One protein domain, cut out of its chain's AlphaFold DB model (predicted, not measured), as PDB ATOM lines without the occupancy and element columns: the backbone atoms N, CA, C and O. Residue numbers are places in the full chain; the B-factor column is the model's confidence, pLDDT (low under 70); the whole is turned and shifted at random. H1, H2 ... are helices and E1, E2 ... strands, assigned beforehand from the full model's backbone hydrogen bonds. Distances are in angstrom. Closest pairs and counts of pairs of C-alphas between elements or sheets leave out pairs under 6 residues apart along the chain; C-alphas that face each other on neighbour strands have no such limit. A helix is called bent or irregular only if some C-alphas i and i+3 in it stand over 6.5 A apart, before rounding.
ATOM      1  N   GLU A  28     -26.461 -19.986 -14.069       89.88
ATOM      2  CA  GLU A  28     -26.565 -18.626 -14.577       89.88
ATOM      3  C   GLU A  28     -27.825 -17.967 -14.027       89.88
ATOM      4  O   GLU A  28     -28.900 -18.577 -14.011       89.88
ATOM      5  N   PHE A  29     -27.669 -16.716 -13.602       90.62
ATOM      6  CA  PHE A  29     -28.720 -15.882 -13.043       90.62
ATOM      7  C   PHE A  29     -28.792 -14.570 -13.816       90.62
ATOM      8  O   PHE A  29     -27.778 -14.081 -14.320       90.62
ATOM      9  N   VAL A  30     -29.990 -14.006 -13.882       90.00
ATOM     10  CA  VAL A  30     -30.266 -12.701 -14.486       90.00
ATOM     11  C   VAL A  30     -30.919 -11.826 -13.427       90.00
ATOM     12  O   VAL A  30     -31.688 -12.323 -12.606       90.00
ATOM     13  N   TRP A  31     -30.580 -10.541 -13.409       88.94
ATOM     14  CA  TRP A  31     -31.220  -9.586 -12.513       88.94
ATOM     15  C   TRP A  31     -32.632  -9.267 -13.011       88.94
ATOM     16  O   TRP A  31     -32.810  -8.941 -14.185       88.94
ATOM     17  N   ASP A  32     -33.617  -9.368 -12.127       87.69
ATOM     18  CA  ASP A  32     -35.008  -8.997 -12.375       87.69
ATOM     19  C   ASP A  32     -35.343  -7.806 -11.472       87.69
ATOM     20  O   ASP A  32     -35.323  -7.930 -10.248       87.69
ATOM     21  N   ASP A  33     -35.610  -6.646 -12.074       87.44
ATOM     22  CA  ASP A  33     -35.878  -5.380 -11.388       87.44
ATOM     23  C   ASP A  33     -37.280  -5.305 -10.769       87.44
ATOM     24  O   ASP A  33     -37.570  -4.373 -10.023       87.44
ATOM     25  N   LYS A  34     -38.143  -6.285 -11.057       88.50
ATOM     26  CA  LYS A  34     -39.518  -6.370 -10.548       88.50
ATOM     27  C   LYS A  34     -39.716  -7.518  -9.571       88.50
ATOM     28  O   LYS A  34     -40.801  -7.643  -9.009       88.50
ATOM     29  N   LYS A  35     -38.705  -8.369  -9.385       84.94
ATOM     30  CA  LYS A  35     -38.790  -9.494  -8.458       84.94
ATOM     31  C   LYS A  35     -38.964  -8.981  -7.030       84.94
ATOM     32  O   LYS A  35     -38.181  -8.158  -6.571       84.94
ATOM     33  N   GLU A  36     -39.978  -9.486  -6.341       84.44
ATOM     34  CA  GLU A  36     -40.116  -9.309  -4.900       84.44
ATOM     35  C   GLU A  36     -39.228 -10.320  -4.179       84.44
ATOM     36  O   GLU A  36     -39.262 -11.525  -4.446       84.44
ATOM     37  N   THR A  37     -38.438  -9.802  -3.256       82.81
ATOM     38  CA  THR A  37     -37.379 -10.520  -2.570       82.81
ATOM     39  C   THR A  37     -37.525 -10.302  -1.074       82.81
ATOM     40  O   THR A  37     -37.734  -9.177  -0.632       82.81
ATOM     41  N   LEU A  38     -37.392 -11.354  -0.271       80.31
ATOM     42  CA  LEU A  38     -37.419 -11.225   1.184       80.31
ATOM     43  C   LEU A  38     -36.000 -11.012   1.719       80.31
ATOM     44  O   LEU A  38     -35.155 -11.903   1.612       80.31
ATOM     45  N   ASN A  39     -35.750  -9.864   2.345       80.62
ATOM     46  CA  ASN A  39     -34.538  -9.649   3.119       80.62
ATOM     47  C   ASN A  39     -34.605 -10.483   4.405       80.62
ATOM     48  O   ASN A  39     -35.488 -10.291   5.236       80.62
ATOM     49  N   LEU A  40     -33.674 -11.418   4.582       78.69
ATOM     50  CA  LEU A  40     -33.663 -12.311   5.745       78.69
ATOM     51  C   LEU A  40     -33.139 -11.647   7.027       78.69
ATOM     52  O   LEU A  40     -33.347 -12.199   8.105       78.69
ATOM     53  N   ASP A  41     -32.474 -10.492   6.925       82.50
ATOM     54  CA  ASP A  41     -31.950  -9.779   8.094       82.50
ATOM     55  C   ASP A  41     -33.079  -9.088   8.886       82.50
ATOM     56  O   ASP A  41     -33.045  -9.057  10.116       82.50
ATOM     57  N   ASP A  42     -34.082  -8.535   8.194       87.12
ATOM     58  CA  ASP A  42     -35.160  -7.728   8.791       87.12
ATOM     59  C   ASP A  42     -36.579  -8.134   8.352       87.12
ATOM     60  O   ASP A  42     -37.553  -7.501   8.759       87.12
ATOM     61  N   PHE A  43     -36.708  -9.194   7.549       82.19
ATOM     62  CA  PHE A  43     -37.965  -9.673   6.963       82.19
ATOM     63  C   PHE A  43     -38.705  -8.634   6.107       82.19
ATOM     64  O   PHE A  43     -39.903  -8.779   5.852       82.19
ATOM     65  N   SER A  44     -38.016  -7.593   5.638       85.00
ATOM     66  CA  SER A  44     -38.584  -6.637   4.692       85.00
ATOM     67  C   SER A  44     -38.673  -7.227   3.285       85.00
ATOM     68  O   SER A  44     -37.861  -8.060   2.878       85.00
ATOM     69  N   VAL A  45     -39.672  -6.779   2.523       85.25
ATOM     70  CA  VAL A  45     -39.755  -7.064   1.088       85.25
ATOM     71  C   VAL A  45     -38.970  -5.995   0.338       85.25
ATOM     72  O   VAL A  45     -39.239  -4.800   0.464       85.25
ATOM     73  N   VAL A  46     -38.001  -6.440  -0.449       86.88
ATOM     74  CA  VAL A  46     -37.155  -5.634  -1.323       86.88
ATOM     75  C   VAL A  46     -37.556  -5.910  -2.769       86.88
ATOM     76  O   VAL A  46     -37.883  -7.039  -3.129       86.88
ATOM     77  N   ILE A  47     -37.542  -4.870  -3.600       85.38
ATOM     78  CA  ILE A  47     -37.759  -4.994  -5.042       85.38
ATOM     79  C   ILE A  47     -36.406  -5.124  -5.739       85.38
ATOM     80  O   ILE A  47     -35.493  -4.331  -5.497       85.38
ATOM     81  N   GLY A  48     -36.301  -6.108  -6.621       85.69
ATOM     82  CA  GLY A  48     -35.076  -6.485  -7.303       85.69
ATOM     83  C   GLY A  48     -34.488  -7.775  -6.735       85.69
ATOM     84  O   GLY A  48     -34.373  -7.946  -5.521       85.69
ATOM     85  N   GLY A  49     -34.080  -8.686  -7.613       86.56
ATOM     86  CA  GLY A  49     -33.448  -9.930  -7.188       86.56
ATOM     87  C   GLY A  49     -32.819 -10.712  -8.329       86.56
ATOM     88  O   GLY A  49     -33.084 -10.482  -9.512       86.56
ATOM     89  N   TRP A  50     -31.976 -11.678  -7.970       87.69
ATOM     90  CA  TRP A  50     -31.405 -12.602  -8.943       87.69
ATOM     91  C   TRP A  50     -32.407 -13.712  -9.251       87.69
ATOM     92  O   TRP A  50     -32.835 -14.463  -8.375       87.69
ATOM     93  N   LYS A  51     -32.760 -13.851 -10.524       86.50
ATOM     94  CA  LYS A  51     -33.626 -14.912 -11.024       86.50
ATOM     95  C   LYS A  51     -32.799 -15.992 -11.697       86.50
ATOM     96  O   LYS A  51     -31.894 -15.701 -12.483       86.50
ATOM     97  N   PHE A  52     -33.111 -17.250 -11.400       86.88
ATOM     98  CA  PHE A  52     -32.499 -18.377 -12.090       86.88
ATOM     99  C   PHE A  52     -32.789 -18.306 -13.596       86.88
ATOM    100  O   PHE A  52     -33.931 -18.104 -14.005       86.88
ATOM    101  N   HIS A  53     -31.752 -18.479 -14.418       89.19
ATOM    102  CA  HIS A  53     -31.886 -18.514 -15.872       89.19
ATOM    103  C   HIS A  53     -31.643 -19.915 -16.436       89.19
ATOM    104  O   HIS A  53     -32.505 -20.451 -17.130       89.19
ATOM    105  N   LYS A  54     -30.478 -20.522 -16.163       88.31
ATOM    106  CA  LYS A  54     -30.149 -21.873 -16.656       88.31
ATOM    107  C   LYS A  54     -28.989 -22.533 -15.916       88.31
ATOM    108  O   LYS A  54     -28.161 -21.872 -15.293       88.31
ATOM    109  N   LYS A  55     -28.878 -23.857 -16.057       89.81
ATOM    110  CA  LYS A  55     -27.680 -24.628 -15.685       89.81
ATOM    111  C   LYS A  55     -26.572 -24.406 -16.721       89.81
ATOM    112  O   LYS A  55     -26.850 -24.390 -17.919       89.81
ATOM    113  N   ARG A  56     -25.317 -24.279 -16.281       90.31
ATOM    114  CA  ARG A  56     -24.143 -24.131 -17.160       90.31
ATOM    115  C   ARG A  56     -23.337 -25.419 -17.197       90.31
ATOM    116  O   ARG A  56     -22.303 -25.537 -16.550       90.31
ATOM    117  N   THR A  57     -23.823 -26.394 -17.960       90.06
ATOM    118  CA  THR A  57     -23.125 -27.675 -18.173       90.06
ATOM    119  C   THR A  57     -21.838 -27.519 -18.985       90.06
ATOM    120  O   THR A  57     -20.967 -28.379 -18.928       90.06
ATOM    121  N   ASP A  58     -21.700 -26.401 -19.698       91.81
ATOM    122  CA  ASP A  58     -20.516 -26.004 -20.454       91.81
ATOM    123  C   ASP A  58     -19.398 -25.409 -19.580       91.81
ATOM    124  O   ASP A  58     -18.281 -25.220 -20.060       91.81
ATOM    125  N   LYS A  59     -19.669 -25.101 -18.303       87.94
ATOM    126  CA  LYS A  59     -18.699 -24.485 -17.390       87.94
ATOM    127  C   LYS A  59     -18.374 -25.394 -16.214       87.94
ATOM    128  O   LYS A  59     -19.252 -25.895 -15.519       87.94
ATOM    129  N   SER A  60     -17.083 -25.521 -15.926       89.81
ATOM    130  CA  SER A  60     -16.584 -26.222 -14.739       89.81
ATOM    131  C   SER A  60     -16.471 -25.325 -13.503       89.81
ATOM    132  O   SER A  60     -16.392 -25.845 -12.389       89.81
ATOM    133  N   ALA A  61     -16.471 -23.999 -13.684       88.88
ATOM    134  CA  ALA A  61     -16.313 -23.008 -12.625       88.88
ATOM    135  C   ALA A  61     -17.177 -21.752 -12.873       88.88
ATOM    136  O   ALA A  61     -17.451 -21.410 -14.031       88.88
ATOM    137  N   PRO A  62     -17.609 -21.052 -11.805       90.06
ATOM    138  CA  PRO A  62     -18.323 -19.784 -11.916       90.06
ATOM    139  C   PRO A  62     -17.418 -18.668 -12.459       90.06
ATOM    140  O   PRO A  62     -16.199 -18.813 -12.571       90.06
ATOM    141  N   ASN A  63     -18.020 -17.524 -12.792       89.94
ATOM    142  CA  ASN A  63     -17.258 -16.355 -13.228       89.94
ATOM    143  C   ASN A  63     -16.310 -15.882 -12.112       89.94
ATOM    144  O   ASN A  63     -16.659 -15.887 -10.932       89.94
ATOM    145  N   ASN A  64     -15.118 -15.418 -12.497       92.25
ATOM    146  CA  ASN A  64     -14.195 -14.779 -11.563       92.25
ATOM    147  C   ASN A  64     -14.836 -13.518 -10.954       92.25
ATOM    148  O   ASN A  64     -15.497 -12.757 -11.661       92.25
ATOM    149  N   ILE A  65     -14.575 -13.252  -9.672       89.62
ATOM    150  CA  ILE A  65     -15.153 -12.112  -8.947       89.62
ATOM    151  C   ILE A  65     -14.892 -10.755  -9.621       89.62
ATOM    152  O   ILE A  65     -15.756  -9.884  -9.599       89.62
ATOM    153  N   LYS A  66     -13.742 -10.579 -10.288       91.19
ATOM    154  CA  LYS A  66     -13.433  -9.350 -11.039       91.19
ATOM    155  C   LYS A  66     -14.394  -9.146 -12.209       91.19
ATOM    156  O   LYS A  66     -14.827  -8.027 -12.454       91.19
ATOM    157  N   ILE A  67     -14.747 -10.229 -12.905       90.50
ATOM    158  CA  ILE A  67     -15.724 -10.204 -14.001       90.50
ATOM    159  C   ILE A  67     -17.114  -9.909 -13.438       90.50
ATOM    160  O   ILE A  67     -17.810  -9.053 -13.974       90.50
ATOM    161  N   LEU A  68     -17.485 -10.559 -12.328       88.12
ATOM    162  CA  LEU A  68     -18.771 -10.323 -11.670       88.12
ATOM    163  C   LEU A  68     -18.935  -8.850 -11.268       88.12
ATOM    164  O   LEU A  68     -19.984  -8.265 -11.508       88.12
ATOM    165  N   TYR A  69     -17.893  -8.228 -10.711       87.75
ATOM    166  CA  TYR A  69     -17.933  -6.814 -10.333       87.75
ATOM    167  C   TYR A  69     -18.219  -5.900 -11.529       87.75
ATOM    168  O   TYR A  69     -19.067  -5.018 -11.432       87.75
ATOM    169  N   VAL A  70     -17.550  -6.131 -12.665       89.94
ATOM    170  CA  VAL A  70     -17.801  -5.371 -13.899       89.94
ATOM    171  C   VAL A  70     -19.246  -5.559 -14.361       89.94
ATOM    172  O   VAL A  70     -19.921  -4.572 -14.635       89.94
ATOM    173  N   GLN A  71     -19.742  -6.799 -14.368       89.69
ATOM    174  CA  GLN A  71     -21.128  -7.105 -14.736       89.69
ATOM    175  C   GLN A  71     -22.135  -6.379 -13.833       89.69
ATOM    176  O   GLN A  71     -23.097  -5.809 -14.337       89.69
ATOM    177  N   ILE A  72     -21.888  -6.334 -12.519       87.56
ATOM    178  CA  ILE A  72     -22.740  -5.615 -11.561       87.56
ATOM    179  C   ILE A  72     -22.712  -4.104 -11.810       87.56
ATOM    180  O   ILE A  72     -23.755  -3.463 -11.722       87.56
ATOM    181  N   GLN A  73     -21.557  -3.510 -12.132       86.88
ATOM    182  CA  GLN A  73     -21.526  -2.079 -12.463       86.88
ATOM    183  C   GLN A  73     -22.323  -1.786 -13.735       86.88
ATOM    184  O   GLN A  73     -23.077  -0.820 -13.757       86.88
ATOM    185  N   SER A  74     -22.243  -2.658 -14.744       87.94
ATOM    186  CA  SER A  74     -23.039  -2.522 -15.968       87.94
ATOM    187  C   SER A  74     -24.550  -2.608 -15.734       87.94
ATOM    188  O   SER A  74     -25.299  -2.072 -16.542       87.94
ATOM    189  N   LEU A  75     -25.015  -3.219 -14.634       85.25
ATOM    190  CA  LEU A  75     -26.442  -3.221 -14.286       85.25
ATOM    191  C   LEU A  75     -26.981  -1.826 -13.928       85.25
ATOM    192  O   LEU A  75     -28.181  -1.597 -14.039       85.25
ATOM    193  N   LYS A  76     -26.126  -0.883 -13.508       77.38
ATOM    194  CA  LYS A  76     -26.548   0.501 -13.220       77.38
ATOM    195  C   LYS A  76     -26.800   1.311 -14.487       77.38
ATOM    196  O   LYS A  76     -27.642   2.201 -14.481       77.38
ATOM    197  N   ASP A  77     -26.090   0.969 -15.556       81.94
ATOM    198  CA  ASP A  77     -26.125   1.658 -16.845       81.94
ATOM    199  C   ASP A  77     -26.928   0.851 -17.881       81.94
ATOM    200  O   ASP A  77     -26.600   0.836 -19.070       81.94
ATOM    201  N   VAL A  78     -27.959   0.122 -17.438       80.00
ATOM    202  CA  VAL A  78     -28.785  -0.705 -18.327       80.00
ATOM    203  C   VAL A  78     -29.515   0.187 -19.324       80.00
ATOM    204  O   VAL A  78     -30.368   0.993 -18.962       80.00
ATOM    205  N   ILE A  79     -29.192   0.002 -20.601       82.44
ATOM    206  CA  ILE A  79     -29.910   0.604 -21.721       82.44
ATOM    207  C   ILE A  79     -30.991  -0.381 -22.150       82.44
ATOM    208  O   ILE A  79     -30.685  -1.505 -22.552       82.44
ATOM    209  N   THR A  80     -32.252   0.037 -22.078       84.44
ATOM    210  CA  THR A  80     -33.374  -0.801 -22.509       84.44
ATOM    211  C   THR A  80     -33.635  -0.666 -24.010       84.44
ATOM    212  O   THR A  80     -33.264   0.329 -24.641       84.44
ATOM    213  N   ASP A  81     -34.375  -1.615 -24.586       85.00
ATOM    214  CA  ASP A  81     -34.873  -1.505 -25.965       85.00
ATOM    215  C   ASP A  81     -35.680  -0.218 -26.177       85.00
ATOM    216  O   ASP A  81     -35.621   0.404 -27.236       85.00
ATOM    217  N   THR A  82     -36.402   0.228 -25.146       85.75
ATOM    218  CA  THR A  82     -37.175   1.472 -25.199       85.75
ATOM    219  C   THR A  82     -36.257   2.687 -25.312       85.75
ATOM    220  O   THR A  82     -36.555   3.617 -26.061       85.75
ATOM    221  N   ASP A  83     -35.119   2.680 -24.621       86.50
ATOM    222  CA  ASP A  83     -34.129   3.754 -24.714       86.50
ATOM    223  C   ASP A  83     -33.452   3.782 -26.086       86.50
ATOM    224  O   ASP A  83     -33.287   4.855 -26.668       86.50
ATOM    225  N   LEU A  84     -33.171   2.613 -26.668       88.88
ATOM    226  CA  LEU A  84     -32.681   2.509 -28.045       88.88
ATOM    227  C   LEU A  84     -33.707   3.027 -29.062       88.88
ATOM    228  O   LEU A  84     -33.354   3.761 -29.987       88.88
ATOM    229  N   LEU A  85     -34.988   2.695 -28.884       91.56
ATOM    230  CA  LEU A  85     -36.054   3.140 -29.781       91.56
ATOM    231  C   LEU A  85     -36.232   4.662 -29.771       91.56
ATOM    232  O   LEU A  85     -36.451   5.242 -30.836       91.56
ATOM    233  N   LYS A  86     -36.065   5.327 -28.618       90.88
ATOM    234  CA  LYS A  86     -36.073   6.802 -28.530       90.88
ATOM    235  C   LYS A  86     -34.981   7.435 -29.399       90.88
ATOM    236  O   LYS A  86     -35.190   8.505 -29.966       90.88
ATOM    237  N   LEU A  87     -33.833   6.772 -29.530       92.62
ATOM    238  CA  LEU A  87     -32.688   7.267 -30.300       92.62
ATOM    239  C   LEU A  87     -32.784   6.968 -31.803       92.62
ATOM    240  O   LEU A  87     -32.063   7.585 -32.589       92.62
ATOM    241  N   LYS A  88     -33.685   6.071 -32.227       91.31
ATOM    242  CA  LYS A  88     -33.791   5.588 -33.615       91.31
ATOM    243  C   LYS A  88     -33.846   6.721 -34.642       91.31
ATOM    244  O   LYS A  88     -33.048   6.735 -35.580       91.31
ATOM    245  N   SER A  89     -34.759   7.677 -34.462       90.06
ATOM    246  CA  SER A  89     -34.951   8.779 -35.416       90.06
ATOM    247  C   SER A  89     -33.716   9.675 -35.506       90.06
ATOM    248  O   SER A  89     -33.281  10.010 -36.605       90.06
ATOM    249  N   GLN A  90     -33.093   9.992 -34.366       91.75
ATOM    250  CA  GLN A  90     -31.870  10.795 -34.317       91.75
ATOM    251  C   GLN A  90     -30.691  10.070 -34.982       91.75
ATOM    252  O   GLN A  90     -29.911  10.676 -35.717       91.75
ATOM    253  N   MET A  91     -30.555   8.762 -34.753       92.56
ATOM    254  CA  MET A  91     -29.523   7.942 -35.391       92.56
ATOM    255  C   MET A  91     -29.698   7.898 -36.911       92.56
ATOM    256  O   MET A  91     -28.713   8.052 -37.638       92.56
ATOM    257  N   GLN A  92     -30.935   7.733 -37.382       92.56
ATOM    258  CA  GLN A  92     -31.270   7.705 -38.803       92.56
ATOM    259  C   GLN A  92     -31.017   9.060 -39.473       92.56
ATOM    260  O   GLN A  92     -30.364   9.118 -40.512       92.56
ATOM    261  N   GLU A  93     -31.452  10.159 -38.856       91.81
ATOM    262  CA  GLU A  93     -31.207  11.511 -39.365       91.81
ATOM    263  C   GLU A  93     -29.704  11.813 -39.460       91.81
ATOM    264  O   GLU A  93     -29.217  12.291 -40.486       91.81
ATOM    265  N   ASN A  94     -28.941  11.477 -38.417       90.81
ATOM    266  CA  ASN A  94     -27.490  11.647 -38.417       90.81
ATOM    267  C   ASN A  94     -26.807  10.794 -39.492       90.81
ATOM    268  O   ASN A  94     -25.832  11.235 -40.099       90.81
ATOM    269  N   TYR A  95     -27.298   9.578 -39.734       93.19
ATOM    270  CA  TYR A  95     -26.793   8.723 -40.803       93.19
ATOM    271  C   TYR A  95     -27.033   9.338 -42.188       93.19
ATOM    272  O   TYR A  95     -26.091   9.438 -42.975       93.19
ATOM    273  N   GLU A  96     -28.243   9.830 -42.465       92.69
ATOM    274  CA  GLU A  96     -28.554  10.483 -43.742       92.69
ATOM    275  C   GLU A  96     -27.742  11.772 -43.943       92.69
ATOM    276  O   GLU A  96     -27.209  12.001 -45.030       92.69
ATOM    277  N   LYS A  97     -27.543  12.575 -42.887       89.19
ATOM    278  CA  LYS A  97     -26.660  13.755 -42.929       89.19
ATOM    279  C   LYS A  97     -25.207  13.388 -43.243       89.19
ATOM    280  O   LYS A  97     -24.563  14.087 -44.025       89.19
ATOM    281  N   ARG A  98     -24.685  12.288 -42.674       87.94
ATOM    282  CA  ARG A  98     -23.339  11.774 -43.009       87.94
ATOM    283  C   ARG A  98     -23.262  11.377 -44.477       87.94
ATOM    284  O   ARG A  98     -22.314  11.749 -45.156       87.94
ATOM    285  N   LYS A  99     -24.276  10.661 -44.967       90.06
ATOM    286  CA  LYS A  99     -24.350  10.187 -46.353       90.06
ATOM    287  C   LYS A  99     -24.376  11.333 -47.370       90.06
ATOM    288  O   LYS A  99     -23.765  11.215 -48.425       90.06
ATOM    289  N   LYS A 100     -25.051  12.440 -47.048       87.62
ATOM    290  CA  LYS A 100     -25.129  13.643 -47.898       87.62
ATOM    291  C   LYS A 100     -23.925  14.586 -47.772       87.62
ATOM    292  O   LYS A 100     -23.860  15.569 -48.499       87.62
ATOM    293  N   GLY A 101     -22.990  14.324 -46.853       79.38
ATOM    294  CA  GLY A 101     -21.870  15.232 -46.572       79.38
ATOM    295  C   GLY A 101     -22.279  16.528 -45.856       79.38
ATOM    296  O   GLY A 101     -21.506  17.479 -45.804       79.38
TER     297      GLY A 101
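This is residues 28 to 101 of the 119 residues of the protein "mRNA_cap_C domain-containing protein" of Hepatospora eriocheir (UniProt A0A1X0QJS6). A sharply bent two-stranded hairpin, E1 and E2, forms one end of an elongated model, and a long helical arm, H2, sticks out far from it. Between them the chain loops out from the end of E2 to the short helix H1, and residues 64 to 71 and 76 to 101 stand free. The printed part has 74 residues, with two named strands and then two named helices, in the order E1, E2, H1, H2; the two strands are antiparallel and the class is mixed, helices and strands. It is extended, with a radius of gyration of the C-alphas of 19.2 A and spans of 59 by 35 by 21 A.

E1, residues 28 to 38, and E2, residues 45 to 55, are a hairpin, antiparallel at 154 degrees between their directions. N 30 and O 51 are 2.9 A apart and N 46 and O 37 are 2.8 A apart, both within hydrogen-bond range. E1 bends by 100 degrees at residue 34, and E2 by 60 degrees at residue 48; the C-alphas of 33 and 48, which face each other, are 4.3 A apart. H1, residues 65 to 74, is apart from E1. H2, residues 81 to 99, is apart from E1, E2 and H1. Every O i to N i+4 pair is within hydrogen-bond range in H1, and 13 of 15 are in H2.

E1 begins with C-alpha 28 at (-26.565, -18.626, -14.577) and is 20.5 A long; E2 is 27.1 A long. H1 is 14.3 A long. H2 is 25.8 A long, ends with C-alpha 99 at (-24.350, 10.187, -46.353), and has a kink of 40 degrees near residue 89. It is irregular: C-alphas 86 and 89 are 7.3 A apart.

The two C-alphas farthest apart, those of Asp 42 and Lys 100, are 61.4 A apart. The printed part has no cut, and its three links are short. Its mean pLDDT is 87.6, and no printed residue is under 70.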